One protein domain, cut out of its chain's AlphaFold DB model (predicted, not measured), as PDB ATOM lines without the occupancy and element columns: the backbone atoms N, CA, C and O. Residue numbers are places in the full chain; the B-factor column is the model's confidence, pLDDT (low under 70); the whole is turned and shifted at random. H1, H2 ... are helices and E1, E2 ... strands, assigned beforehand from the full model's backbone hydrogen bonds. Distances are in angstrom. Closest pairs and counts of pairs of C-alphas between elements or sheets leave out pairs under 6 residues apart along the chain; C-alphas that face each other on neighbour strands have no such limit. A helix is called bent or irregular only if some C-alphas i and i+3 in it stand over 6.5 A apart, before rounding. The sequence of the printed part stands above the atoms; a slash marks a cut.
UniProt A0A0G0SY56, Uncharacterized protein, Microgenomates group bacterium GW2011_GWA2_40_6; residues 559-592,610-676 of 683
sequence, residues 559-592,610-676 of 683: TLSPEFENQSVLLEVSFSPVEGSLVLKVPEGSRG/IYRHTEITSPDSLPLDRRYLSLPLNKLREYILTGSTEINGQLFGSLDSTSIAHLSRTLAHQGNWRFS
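Overview. This is residues 559 to 592 and 610 to 676 of the 683 residues of an uncharacterized protein of Microgenomates group bacterium GW2011_GWA2_40_6 (UniProt A0A0G0SY56). A small, strongly twisted sheet is built along one long strand, E1, with E2 and E3 beside different parts of it on one side and E4 on the other; H1 sits beside the strands and H2 grazes the sheet. A small hairpin, E5 and E6, lies at E2, while in the long link from E3 to E4 residues 620 to 625 stick out. The printed part has 101 residues with two named helices and seven named strands, in the order E1 E2 E3 E4 H1 E5 E6 H2 E7; the class is mixed, and both sheets are antiparallel. The whole is compact, with a radius of gyration of the C-alphas of 13.5 A and spans of 38 by 31 by 29 A.

Along the chain. E1, residues 567 to 576, begins at C-alpha 567 (128.156, 205.145, 198.064) and is 26.8 A long. E2 is residues 581 to 585, 12.8 A, and E3 is residues 610 to 612. E4, residues 627 to 632, measures 16.6 A. H1, residues 633 to 642, measures 14.8 A; it is irregular, but only just, with C-alphas 634 and 637 6.54 A apart. E5 is residues 645 to 647 and E6 residues 650 to 652. H2, residues 657 to 669, measures 17.9 A. E7, residues 673 to 675, ends at C-alpha 675 (144.281, 195.581, 197.367).

Arrangement. E1 and E2 form an antiparallel hairpin, with N 574 and O 583 2.8 A apart, within hydrogen-bond range. E3 is antiparallel to E1, with N 568 and O 611 at 2.9 A. On the other side of E1, E4 is antiparallel to it, with N 571 and O 629 at 2.8 A. H1 is on this branched sheet at a height of 7.3 A, over none of its strands; the closest C-alphas of H1 and E1 are those of Leu 633 and Ser 568, 5.1 A apart. H2 only grazes the sheet with residues 657 to 667. H1 and H2 are close but not clearly touching, nearest at the C-alphas of Ile 640 and Ile 660, 7.4 A; they run opposite ways at a tilt of 37 degrees, only just steep. E5 and E6 form a hairpin, with N 652 and O 645 at 2.8 A. The closest C-alphas of E2 and E6, those of Leu 582 and Phe 652, are 5.4 A apart. E7 pairs with no named strand, but residues 673 to 674 of it pair antiparallel with residues 559 to 560. In H2 every O i to N i+4 pair is within hydrogen-bond range, in H1 4 of 6.

Size, cuts and confidence. The two C-alphas farthest apart, those of Leu 624 and Ser 676, are 40.7 A apart. Residues 593 to 609 are not printed, and C-alphas 592 and 610 are 15.0 A apart across the cut. The link from E3 to E4 is long, 14 residues. The mean pLDDT of the printed part is 72.7; residues 575 to 583, 587 to 592 and 610 to 626 are under 70.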
ATOM      1  N   THR A 559     140.193 196.353 194.163       89.31
ATOM      2  CA  THR A 559     138.738 196.268 194.081       89.31
ATOM      3  C   THR A 559     138.108 197.280 195.023       89.31
ATOM      4  O   THR A 559     138.679 197.670 196.048       89.31
ATOM      5  N   LEU A 560     136.919 197.754 194.658       85.69
ATOM      6  CA  LEU A 560     136.100 198.520 195.584       85.69
ATOM      7  C   LEU A 560     135.604 197.565 196.674       85.69
ATOM      8  O   LEU A 560     135.094 196.490 196.363       85.69
ATOM      9  N   SER A 561     135.737 197.947 197.942       82.69
ATOM     10  CA  SER A 561     135.172 197.143 199.021       82.69
ATOM     11  C   SER A 561     133.636 197.095 198.909       82.69
ATOM     12  O   SER A 561     133.015 198.147 198.718       82.69
ATOM     13  N   PRO A 562     133.011 195.908 199.077       81.25
ATOM     14  CA  PRO A 562     131.557 195.738 198.975       81.25
ATOM     15  C   PRO A 562     130.756 196.664 199.900       81.25
ATOM     16  O   PRO A 562     129.641 197.073 199.591       81.25
ATOM     17  N   GLU A 563     131.351 197.055 201.031       78.75
ATOM     18  CA  GLU A 563     130.760 197.957 202.028       78.75
ATOM     19  C   GLU A 563     130.458 199.358 201.459       78.75
ATOM     20  O   GLU A 563     129.644 200.098 202.018       78.75
ATOM     21  N   PHE A 564     131.076 199.716 200.330       77.50
ATOM     22  CA  PHE A 564     130.953 201.022 199.689       77.50
ATOM     23  C   PHE A 564     130.199 200.989 198.355       77.50
ATOM     24  O   PHE A 564     130.095 202.024 197.698       77.50
ATOM     25  N   GLU A 565     129.623 199.851 197.956       75.81
ATOM     26  CA  GLU A 565     128.854 199.737 196.703       75.81
ATOM     27  C   GLU A 565     127.671 200.714 196.632       75.81
ATOM     28  O   GLU A 565     127.331 201.197 195.554       75.81
ATOM     29  N   ASN A 566     127.090 201.060 197.786       77.44
ATOM     30  CA  ASN A 566     125.958 201.988 197.907       77.44
ATOM     31  C   ASN A 566     126.372 203.461 198.095       77.44
ATOM     32  O   ASN A 566     125.525 204.320 198.367       77.44
ATOM     33  N   GLN A 567     127.666 203.770 198.016       83.56
ATOM     34  CA  GLN A 567     128.156 205.145 198.064       83.56
ATOM     35  C   GLN A 567     128.298 205.722 196.659       83.56
ATOM     36  O   GLN A 567     128.384 205.009 195.661       83.56
ATOM     37  N   SER A 568     128.302 207.046 196.575       82.38
ATOM     38  CA  SER A 568     128.508 207.771 195.328       82.38
ATOM     39  C   SER A 568     129.553 208.860 195.504       82.38
ATOM     40  O   SER A 568     129.718 209.408 196.595       82.38
ATOM     41  N   VAL A 569     130.253 209.168 194.418       82.81
ATOM     42  CA  VAL A 569     131.174 210.298 194.321       82.81
ATOM     43  C   VAL A 569     130.467 211.438 193.613       82.81
ATOM     44  O   VAL A 569     129.851 211.231 192.568       82.81
ATOM     45  N   LEU A 570     130.584 212.641 194.162       81.69
ATOM     46  CA  LEU A 570     130.102 213.849 193.511       81.69
ATOM     47  C   LEU A 570     131.184 214.406 192.577       81.69
ATOM     48  O   LEU A 570     132.282 214.751 193.016       81.69
ATOM     49  N   LEU A 571     130.871 214.496 191.288       80.44
ATOM     50  CA  LEU A 571     131.763 214.994 190.245       80.44
ATOM     51  C   LEU A 571     131.199 216.285 189.648       80.44
ATOM     52  O   LEU A 571     130.012 216.372 189.359       80.44
ATOM     53  N   GLU A 572     132.040 217.287 189.443       79.25
ATOM     54  CA  GLU A 572     131.688 218.513 188.729       79.25
ATOM     55  C   GLU A 572     131.639 218.236 187.220       79.25
ATOM     56  O   GLU A 572     132.589 217.714 186.636       79.25
ATOM     57  N   VAL A 573     130.530 218.585 186.575       76.50
ATOM     58  CA  VAL A 573     130.356 218.476 185.126       76.50
ATOM     59  C   VAL A 573     130.902 219.741 184.475       76.50
ATOM     60  O   VAL A 573     130.417 220.843 184.725       76.50
ATOM     61  N   SER A 574     131.878 219.581 183.588       70.88
ATOM     62  CA  SER A 574     132.499 220.668 182.826       70.88
ATOM     63  C   SER A 574     132.529 220.331 181.335       70.88
ATOM     64  O   SER A 574     132.603 219.165 180.966       70.88
ATOM     65  N   PHE A 575     132.461 221.322 180.447       64.38
ATOM     66  CA  PHE A 575     132.648 221.082 179.012       64.38
ATOM     67  C   PHE A 575     134.137 221.152 178.656       64.38
ATOM     68  O   PHE A 575     134.804 222.123 179.017       64.38
ATOM     69  N   SER A 576     134.655 220.150 177.940       60.53
ATOM     70  CA  SER A 576     136.003 220.203 177.369       60.53
ATOM     71  C   SER A 576     135.947 220.713 175.932       60.53
ATOM     72  O   SER A 576     135.489 219.986 175.046       60.53
ATOM     73  N   PRO A 577     136.471 221.920 175.656       50.66
ATOM     74  CA  PRO A 577     136.535 222.452 174.294       50.66
ATOM     75  C   PRO A 577     137.524 221.697 173.395       50.66
ATOM     76  O   PRO A 577     137.567 221.945 172.193       50.66
ATOM     77  N   VAL A 578     138.325 220.794 173.969       52.69
ATOM     78  CA  VAL A 578     139.289 219.954 173.247       52.69
ATOM     79  C   VAL A 578     138.617 218.697 172.714       52.69
ATOM     80  O   VAL A 578     138.845 218.311 171.575       52.69
ATOM     81  N   GLU A 579     137.779 218.061 173.533       54.62
ATOM     82  CA  GLU A 579     137.098 216.813 173.163       54.62
ATOM     83  C   GLU A 579     135.730 217.057 172.521       54.62
ATOM     84  O   GLU A 579     135.132 216.132 171.978       54.62
ATOM     85  N   GLY A 580     135.206 218.284 172.610       60.00
ATOM     86  CA  GLY A 580     133.847 218.590 172.173       60.00
ATOM     87  C   GLY A 580     132.778 217.872 173.006       60.00
ATOM     88  O   GLY A 580     131.672 217.649 172.519       60.00
ATOM     89  N   SER A 581     133.102 217.474 174.239       66.75
ATOM     90  CA  SER A 581     132.275 216.612 175.089       66.75
ATOM     91  C   SER A 581     132.206 217.120 176.536       66.75
ATOM     92  O   SER A 581     132.986 217.978 176.965       66.75
ATOM     93  N   LEU A 582     131.244 216.599 177.306       67.50
ATOM     94  CA  LEU A 582     131.181 216.821 178.749       67.50
ATOM     95  C   LEU A 582     132.169 215.914 179.478       67.50
ATOM     96  O   LEU A 582     132.293 214.728 179.181       67.50
ATOM     97  N   VAL A 583     132.820 216.482 180.482       68.12
ATOM     98  CA  VAL A 583     133.887 215.882 181.271       68.12
ATOM     99  C   VAL A 583     133.554 216.026 182.738       68.12
ATOM    100  O   VAL A 583     133.146 217.096 183.194       68.12
ATOM    101  N   LEU A 584     133.770 214.951 183.481       73.81
ATOM    102  CA  LEU A 584     133.602 214.932 184.922       73.81
ATOM    103  C   LEU A 584     134.938 215.257 185.599       73.81
ATOM    104  O   LEU A 584     135.978 214.714 185.230       73.81
ATOM    105  N   LYS A 585     134.909 216.160 186.575       74.81
ATOM    106  CA  LYS A 585     136.071 216.590 187.357       74.81
ATOM    107  C   LYS A 585     135.809 216.403 188.834       74.81
ATOM    108  O   LYS A 585     134.676 216.511 189.294       74.81
ATOM    109  N   VAL A 586     136.867 216.180 189.601       73.75
ATOM    110  CA  VAL A 586     136.756 216.316 191.052       73.75
ATOM    111  C   VAL A 586     136.785 217.811 191.420       73.75
ATOM    112  O   VAL A 586     137.743 218.485 191.038       73.75
ATOM    113  N   PRO A 587     135.792 218.337 192.164       67.88
ATOM    114  CA  PRO A 587     135.741 219.741 192.578       67.88
ATOM    115  C   PRO A 587     137.027 220.209 193.283       67.88
ATOM    116  O   PRO A 587     137.476 219.600 194.261       67.88
ATOM    117  N   GLU A 588     137.612 221.323 192.825       54.22
ATOM    118  CA  GLU A 588     138.918 221.825 193.299       54.22
ATOM    119  C   GLU A 588     138.919 222.359 194.754       54.22
ATOM    120  O   GLU A 588     139.990 222.547 195.331       54.22
ATOM    121  N   GLY A 589     137.754 222.526 195.396       52.25
ATOM    122  CA  GLY A 589     137.622 222.993 196.792       52.25
ATOM    123  C   GLY A 589     137.986 221.968 197.884       52.25
ATOM    124  O   GLY A 589     138.042 222.306 199.060       52.25
ATOM    125  N   SER A 590     138.276 220.724 197.508       45.38
ATOM    126  CA  SER A 590     138.424 219.564 198.405       45.38
ATOM    127  C   SER A 590     139.841 219.320 198.956       45.38
ATOM    128  O   SER A 590     140.086 218.339 199.658       45.38
ATOM    129  N   ARG A 591     140.828 220.173 198.646       42.84
ATOM    130  CA  ARG A 591     142.261 219.851 198.847       42.84
ATOM    131  C   ARG A 591     142.844 220.181 200.228       42.84
ATOM    132  O   ARG A 591     144.063 220.254 200.367       42.84
ATOM    133  N   GLY A 592     142.009 220.307 201.256       39.09
ATOM    134  CA  GLY A 592     142.465 220.548 202.625       39.09
ATOM    135  C   GLY A 592     141.424 220.202 203.681       39.09
ATOM    136  O   GLY A 592     140.861 221.099 204.289       39.09
ATOM    137  N   ILE A 610     132.362 212.135 198.900       54.97
ATOM    138  CA  ILE A 610     131.709 210.828 198.965       54.97
ATOM    139  C   ILE A 610     130.494 210.938 199.875       54.97
ATOM    140  O   ILE A 610     130.600 211.398 201.014       54.97
ATOM    141  N   TYR A 611     129.355 210.497 199.354       54.75
ATOM    142  CA  TYR A 611     128.053 210.570 200.008       54.75
ATOM    143  C   TYR A 611     127.381 209.202 199.977       54.75
ATOM    144  O   TYR A 611     127.587 208.409 199.049       54.75
ATOM    145  N   ARG A 612     126.529 208.917 200.966       54.25
ATOM    146  CA  ARG A 612     125.592 207.796 200.831       54.25
ATOM    147  C   ARG A 612     124.528 208.172 199.804       54.25
ATOM    148  O   ARG A 612     124.076 209.313 199.773       54.25
ATOM    149  N   HIS A 613     124.071 207.210 199.003       50.84
ATOM    150  CA  HIS A 613     123.046 207.460 197.980       50.84
ATOM    151  C   HIS A 613     121.766 208.114 198.550       50.84
ATOM    152  O   HIS A 613     121.074 208.848 197.852       50.84
ATOM    153  N   THR A 614     121.451 207.877 199.827       48.97
ATOM    154  CA  THR A 614     120.293 208.460 200.521       48.97
ATOM    155  C   THR A 614     120.478 209.913 200.963       48.97
ATOM    156  O   THR A 614     119.497 210.545 201.329       48.97
ATOM    157  N   GLU A 615     121.705 210.442 200.981       49.44
ATOM    158  CA  GLU A 615     122.018 211.791 201.487       49.44
ATOM    159  C   GLU A 615     121.947 212.869 200.393       49.44
ATOM    160  O   GLU A 615     121.827 214.053 200.697       49.44
ATOM    161  N   ILE A 616     121.966 212.479 199.116       54.03
ATOM    162  CA  ILE A 616     121.874 213.402 197.978       54.03
ATOM    163  C   ILE A 616     120.397 213.556 197.587       54.03
ATOM    164  O   ILE A 616     119.940 212.978 196.605       54.03
ATOM    165  N   THR A 617     119.612 214.285 198.384       43.25
ATOM    166  CA  THR A 617     118.160 214.414 198.144       43.25
ATOM    167  C   THR A 617     117.755 215.633 197.313       43.25
ATOM    168  O   THR A 617     116.641 215.647 196.798       43.25
ATOM    169  N   SER A 618     118.625 216.634 197.120       51.44
ATOM    170  CA  SER A 618     118.422 217.662 196.084       51.44
ATOM    171  C   SER A 618     119.731 218.391 195.709       51.44
ATOM    172  O   SER A 618     120.381 218.961 196.592       51.44
ATOM    173  N   PRO A 619     120.101 218.437 194.411       50.53
ATOM    174  CA  PRO A 619     121.185 219.275 193.886       50.53
ATOM    175  C   PRO A 619     120.992 220.788 194.104       50.53
ATOM    176  O   PRO A 619     121.951 221.538 193.949       50.53
ATOM    177  N   ASP A 620     119.790 221.242 194.477       45.50
ATOM    178  CA  ASP A 620     119.417 222.666 194.544       45.50
ATOM    179  C   ASP A 620     120.123 223.453 195.666       45.50
ATOM    180  O   ASP A 620     120.011 224.675 195.736       45.50
ATOM    181  N   SER A 621     120.848 222.770 196.559       48.66
ATOM    182  CA  SER A 621     121.645 223.391 197.632       48.66
ATOM    183  C   SER A 621     123.088 223.723 197.227       48.66
ATOM    184  O   SER A 621     123.811 224.360 197.995       48.66
ATOM    185  N   LEU A 622     123.517 223.306 196.033       53.16
ATOM    186  CA  LEU A 622     124.852 223.574 195.500       53.16
ATOM    187  C   LEU A 622     124.857 224.890 194.697       53.16
ATOM    188  O   LEU A 622     123.803 225.321 194.226       53.16
ATOM    189  N   PRO A 623     126.017 225.559 194.536       51.75
ATOM    190  CA  PRO A 623     126.112 226.806 193.777       51.75
ATOM    191  C   PRO A 623     125.442 226.678 192.399       51.75
ATOM    192  O   PRO A 623     125.803 225.797 191.619       51.75
ATOM    193  N   LEU A 624     124.460 227.546 192.115       49.69
ATOM    194  CA  LEU A 624     123.596 227.504 190.917       49.69
ATOM    195  C   LEU A 624     124.364 227.540 189.581       49.69
ATOM    196  O   LEU A 624     123.807 227.224 188.530       49.69
ATOM    197  N   ASP A 625     125.628 227.952 189.606       55.91
ATOM    198  CA  ASP A 625     126.515 228.076 188.456       55.91
ATOM    199  C   ASP A 625     127.313 226.799 188.142       55.91
ATOM    200  O   ASP A 625     127.870 226.691 187.047       55.91
ATOM    201  N   ARG A 626     127.340 225.806 189.045       63.84
ATOM    202  CA  ARG A 626     128.074 224.546 188.858       63.84
ATOM    203  C   ARG A 626     127.139 223.349 188.840       63.84
ATOM    204  O   ARG A 626     126.281 223.179 189.699       63.84
ATOM    205  N   ARG A 627     127.331 222.476 187.854       72.56
ATOM    206  CA  ARG A 627     126.566 221.233 187.735       72.56
ATOM    207  C   ARG A 627     127.363 220.101 188.339       72.56
ATOM    208  O   ARG A 627     128.520 219.912 187.984       72.56
ATOM    209  N   TYR A 628     126.719 219.329 189.198       79.69
ATOM    210  CA  TYR A 628     127.323 218.161 189.812       79.69
ATOM    211  C   TYR A 628     126.575 216.898 189.404       79.69
ATOM    212  O   TYR A 628     125.361 216.912 189.201       79.69
ATOM    213  N   LEU A 629     127.319 215.806 189.294       81.69
ATOM    214  CA  LEU A 629     126.824 214.485 188.973       81.69
ATOM    215  C   LEU A 629     127.232 213.518 190.075       81.69
ATOM    216  O   LEU A 629     128.406 213.417 190.421       81.69
ATOM    217  N   SER A 630     126.253 212.802 190.613       83.12
ATOM    218  CA  SER A 630     126.506 211.699 191.530       83.12
ATOM    219  C   SER A 630     126.801 210.437 190.723       83.12
ATOM    220  O   SER A 630     125.945 209.975 189.966       83.12
ATOM    221  N   LEU A 631     128.007 209.888 190.868       83.56
ATOM    222  CA  LEU A 631     128.417 208.633 190.247       83.56
ATOM    223  C   LEU A 631     128.521 207.535 191.317       83.56
ATOM    224  O   LEU A 631     129.386 207.637 192.191       83.56
ATOM    225  N   PRO A 632     127.698 206.472 191.253       84.56
ATOM    226  CA  PRO A 632     127.835 205.320 192.136       84.56
ATOM    227  C   PRO A 632     129.246 204.726 192.084       84.56
ATOM    228  O   PRO A 632     129.793 204.510 190.999       84.56
ATOM    229  N   LEU A 633     129.846 204.440 193.245       83.50
ATOM    230  CA  LEU A 633     131.219 203.931 193.317       83.50
ATOM    231  C   LEU A 633     131.383 202.591 192.589       83.50
ATOM    232  O   LEU A 633     132.429 202.352 191.988       83.50
ATOM    233  N   ASN A 634     130.356 201.741 192.576       81.69
ATOM    234  CA  ASN A 634     130.378 200.479 191.833       81.69
ATOM    235  C   ASN A 634     130.489 200.669 190.304       81.69
ATOM    236  O   ASN A 634     131.027 199.800 189.624       81.69
ATOM    237  N   LYS A 635     130.065 201.822 189.767       86.19
ATOM    238  CA  LYS A 635     130.239 202.203 188.354       86.19
ATOM    239  C   LYS A 635     131.552 202.938 188.082       86.19
ATOM    240  O   LYS A 635     131.968 203.047 186.929       86.19
ATOM    241  N   LEU A 636     132.228 203.434 189.121       86.38
ATOM    242  CA  LEU A 636     133.463 204.207 188.973       86.38
ATOM    243  C   LEU A 636     134.583 203.381 188.329       86.38
ATOM    244  O   LEU A 636     135.325 203.908 187.504       86.38
ATOM    245  N   ARG A 637     134.689 202.088 188.670       88.75
ATOM    246  CA  ARG A 637     135.670 201.181 188.056       88.75
ATOM    247  C   ARG A 637     135.486 201.115 186.544       88.75
ATOM    248  O   ARG A 637     136.435 201.367 185.811       88.75
ATOM    249  N   GLU A 638     134.277 200.779 186.099       87.88
ATOM    250  CA  GLU A 638     133.952 200.683 184.676       87.88
ATOM    251  C   GLU A 638     134.275 202.002 183.976       87.88
ATOM    252  O   GLU A 638     135.016 202.005 183.003       87.88
ATOM    253  N   TYR A 639     133.852 203.126 184.555       86.88
ATOM    254  CA  TYR A 639     134.094 204.445 183.985       86.88
ATOM    255  C   TYR A 639     135.585 204.806 183.848       86.88
ATOM    256  O   TYR A 639     136.011 205.311 182.805       86.88
ATOM    257  N   ILE A 640     136.405 204.515 184.868       86.88
ATOM    258  CA  ILE A 640     137.865 204.702 184.796       86.88
ATOM    259  C   ILE A 640     138.470 203.808 183.709       86.88
ATOM    260  O   ILE A 640     139.424 204.211 183.046       86.88
ATOM    261  N   LEU A 641     137.950 202.598 183.501       86.44
ATOM    262  CA  LEU A 641     138.498 201.639 182.543       86.44
ATOM    263  C   LEU A 641     138.095 201.933 181.095       86.44
ATOM    264  O   LEU A 641     138.961 201.931 180.222       86.44
ATOM    265  N   THR A 642     136.825 202.229 180.842       85.94
ATOM    266  CA  THR A 642     136.291 202.504 179.499       85.94
ATOM    267  C   THR A 642     136.633 203.911 179.019       85.94
ATOM    268  O   THR A 642     136.713 204.152 177.818       85.94
ATOM    269  N   GLY A 643     136.846 204.854 179.944       81.19
ATOM    270  CA  GLY A 643     137.029 206.263 179.608       81.19
ATOM    271  C   GLY A 643     135.749 206.939 179.106       81.19
ATOM    272  O   GLY A 643     135.816 208.040 178.571       81.19
ATOM    273  N   SER A 644     134.588 206.310 179.261       82.00
ATOM    274  CA  SER A 644     133.295 206.930 178.996       82.00
ATOM    275  C   SER A 644     132.197 206.226 179.782       82.00
ATOM    276  O   SER A 644     132.297 205.046 180.116       82.00
ATOM    277  N   THR A 645     131.150 206.956 180.137       80.31
ATOM    278  CA  THR A 645     129.984 206.366 180.797       80.31
ATOM    279  C   THR A 645     128.729 207.080 180.344       80.31
ATOM    280  O   THR A 645     128.746 208.286 180.092       80.31
ATOM    281  N   GLU A 646     127.643 206.330 180.212       79.88
ATOM    282  CA  GLU A 646     126.330 206.888 179.937       79.88
ATOM    283  C   GLU A 646     125.569 207.039 181.253       79.88
ATOM    284  O   GLU A 646     125.336 206.067 181.978       79.88
ATOM    285  N   ILE A 647     125.188 208.271 181.580       75.94
ATOM    286  CA  ILE A 647     124.416 208.578 182.783       75.94
ATOM    287  C   ILE A 647     123.164 209.322 182.340       75.94
ATOM    288  O   ILE A 647     123.243 210.395 181.748       75.94
ATOM    289  N   ASN A 648     121.999 208.725 182.607       79.06
ATOM    290  CA  ASN A 648     120.686 209.249 182.220       79.06
ATOM    291  C   ASN A 648     120.554 209.557 180.712       79.06
ATOM    292  O   ASN A 648     120.005 210.591 180.341       79.06
ATOM    293  N   GLY A 649     121.064 208.681 179.838       80.06
ATOM    294  CA  GLY A 649     120.976 208.872 178.384       80.06
ATOM    295  C   GLY A 649     122.042 209.801 177.795       80.06
ATOM    296  O   GLY A 649     122.041 210.056 176.593       80.06
ATOM    297  N   GLN A 650     122.931 210.349 178.629       76.19
ATOM    298  CA  GLN A 650     123.973 211.276 178.209       76.19
ATOM    299  C   GLN A 650     125.354 210.634 178.343       76.19
ATOM    300  O   GLN A 650     125.718 210.143 179.410       76.19
ATOM    301  N   LEU A 651     126.128 210.661 177.257       77.38
ATOM    302  CA  LEU A 651     127.499 210.162 177.231       77.38
ATOM    303  C   LEU A 651     128.457 211.203 177.824       77.38
ATOM    304  O   LEU A 651     128.539 212.335 177.344       77.38
ATOM    305  N   PHE A 652     129.209 210.798 178.842       77.81
ATOM    306  CA  PHE A 652     130.289 211.575 179.443       77.81
ATOM    307  C   PHE A 652     131.640 211.023 178.979       77.81
ATOM    308  O   PHE A 652     131.828 209.805 178.919       77.81
ATOM    309  N   GLY A 653     132.574 211.921 178.649       78.25
ATOM    310  CA  GLY A 653     133.952 211.585 178.277       78.25
ATOM    311  C   GLY A 653     134.778 211.085 179.465       78.25
ATOM    312  O   GLY A 653     134.258 210.936 180.570       78.25
ATOM    313  N   SER A 654     136.069 210.822 179.258       78.81
ATOM    314  CA  SER A 654     136.931 210.243 180.303       78.81
ATOM    315  C   SER A 654     137.229 211.231 181.429       78.81
ATOM    316  O   SER A 654     137.276 212.444 181.222       78.81
ATOM    317  N   LEU A 655     137.468 210.703 182.632       80.94
ATOM    318  CA  LEU A 655     138.091 211.476 183.705       80.94
ATOM    319  C   LEU A 655     139.505 211.889 183.281       80.94
ATOM    320  O   LEU A 655     140.249 211.089 182.710       80.94
ATOM    321  N   ASP A 656     139.900 213.125 183.590       79.69
ATOM    322  CA  ASP A 656     141.300 213.523 183.436       79.69
ATOM    323  C   ASP A 656     142.218 212.809 184.435       79.69
ATOM    324  O   ASP A 656     141.778 212.276 185.461       79.69
ATOM    325  N   SER A 657     143.520 212.793 184.127       78.38
ATOM    326  CA  SER A 657     144.504 212.109 184.967       78.38
ATOM    327  C   SER A 657     144.499 212.648 186.403       78.38
ATOM    328  O   SER A 657     144.503 211.869 187.352       78.38
ATOM    329  N   THR A 658     144.355 213.964 186.578       75.88
ATOM    330  CA  THR A 658     144.312 214.620 187.893       75.88
ATOM    331  C   THR A 658     143.130 214.127 188.732       75.88
ATOM    332  O   THR A 658     143.283 213.833 189.919       75.88
ATOM    333  N   SER A 659     141.955 213.988 188.120       81.00
ATOM    334  CA  SER A 659     140.728 213.506 188.750       81.00
ATOM    335  C   SER A 659     140.857 212.037 189.133       81.00
ATOM    336  O   SER A 659     140.557 211.680 190.271       81.00
ATOM    337  N   ILE A 660     141.385 211.192 188.238       85.38
ATOM    338  CA  ILE A 660     141.648 209.778 188.549       85.38
ATOM    339  C   ILE A 660     142.664 209.669 189.686       85.38
ATOM    340  O   ILE A 660     142.432 208.923 190.635       85.38
ATOM    341  N   ALA A 661     143.766 210.421 189.636       83.00
ATOM    342  CA  ALA A 661     144.804 210.399 190.658       83.00
ATOM    343  C   ALA A 661     144.261 210.828 192.024       83.00
ATOM    344  O   ALA A 661     144.535 210.184 193.037       83.00
ATOM    345  N   HIS A 662     143.456 211.889 192.051       81.50
ATOM    346  CA  HIS A 662     142.829 212.365 193.273       81.50
ATOM    347  C   HIS A 662     141.840 211.339 193.842       81.50
ATOM    348  O   HIS A 662     141.953 210.993 195.015       81.50
ATOM    349  N   LEU A 663     140.934 210.792 193.022       84.38
ATOM    350  CA  LEU A 663     140.005 209.741 193.454       84.38
ATOM    351  C   LEU A 663     140.747 208.514 193.975       84.38
ATOM    352  O   LEU A 663     140.409 208.004 195.036       84.38
ATOM    353  N   SER A 664     141.794 208.089 193.269       84.75
ATOM    354  CA  SER A 664     142.615 206.942 193.658       84.75
ATOM    355  C   SER A 664     143.229 207.133 195.038       84.75
ATOM    356  O   SER A 664     143.122 206.256 195.887       84.75
ATOM    357  N   ARG A 665     143.837 208.301 195.289       81.81
ATOM    358  CA  ARG A 665     144.422 208.626 196.597       81.81
ATOM    359  C   ARG A 665     143.360 208.660 197.686       81.81
ATOM    360  O   ARG A 665     143.569 208.062 198.734       81.81
ATOM    361  N   THR A 666     142.237 209.331 197.440       80.62
ATOM    362  CA  THR A 666     141.151 209.465 198.419       80.62
ATOM    363  C   THR A 666     140.563 208.104 198.780       80.62
ATOM    364  O   THR A 666     140.478 207.771 199.960       80.62
ATOM    365  N   LEU A 667     140.238 207.279 197.782       84.00
ATOM    366  CA  LEU A 667     139.646 205.959 197.993       84.00
ATOM    367  C   LEU A 667     140.635 204.972 198.620       84.00
ATOM    368  O   LEU A 667     140.237 204.180 199.471       84.00
ATOM    369  N   ALA A 668     141.917 205.029 198.251       82.56
ATOM    370  CA  ALA A 668     142.948 204.213 198.887       82.56
ATOM    371  C   ALA A 668     143.185 204.635 200.346       82.56
ATOM    372  O   ALA A 668     143.240 203.790 201.233       82.56
ATOM    373  N   HIS A 669     143.258 205.942 200.620       80.25
ATOM    374  CA  HIS A 669     143.452 206.477 201.970       80.25
ATOM    375  C   HIS A 669     142.298 206.124 202.919       80.25
ATOM    376  O   HIS A 669     142.524 205.844 204.093       80.25
ATOM    377  N   GLN A 670     141.064 206.112 202.412       79.81
ATOM    378  CA  GLN A 670     139.876 205.753 203.189       79.81
ATOM    379  C   GLN A 670     139.659 204.234 203.316       79.81
ATOM    380  O   GLN A 670     138.760 203.803 204.035       79.81
ATOM    381  N   GLY A 671     140.460 203.412 202.628       80.94
ATOM    382  CA  GLY A 671     140.270 201.960 202.580       80.94
ATOM    383  C   GLY A 671     139.063 201.513 201.742       80.94
ATOM    384  O   GLY A 671     138.655 200.351 201.826       80.94
ATOM    385  N   ASN A 672     138.493 202.412 200.929       82.44
ATOM    386  CA  ASN A 672     137.432 202.100 199.972       82.44
ATOM    387  C   ASN A 672     137.959 201.256 198.817       82.44
ATOM    388  O   ASN A 672     137.268 200.353 198.346       82.44
ATOM    389  N   TRP A 673     139.186 201.531 198.377       82.94
ATOM    390  CA  TRP A 673     139.942 200.595 197.558       82.94
ATOM    391  C   TRP A 673     140.692 199.634 198.459       82.94
ATOM    392  O   TRP A 673     141.416 200.047 199.364       82.94
ATOM    393  N   ARG A 674     140.512 198.343 198.196       85.56
ATOM    394  CA  ARG A 674     141.278 197.280 198.831       85.56
ATOM    395  C   ARG A 674     142.164 196.649 197.781       85.56
ATOM    396  O   ARG A 674     141.712 196.360 196.675       85.56
ATOM    397  N   PHE A 675     143.418 196.440 198.148       88.62
ATOM    398  CA  PHE A 675     144.281 195.581 197.367       88.62
ATOM    399  C   PHE A 675     143.769 194.148 197.516       88.62
ATOM    400  O   PHE A 675     143.687 193.610 198.623       88.62
ATOM    401  N   SER A 676     143.353 193.559 196.404       84.88
ATOM    402  CA  SER A 676     143.006 192.154 196.329       84.88
ATOM    403  C   SER A 676     144.321 191.388 196.352       84.88
ATOM    404  O   SER A 676     145.108 191.470 195.409       84.88
TER     405      SER A 676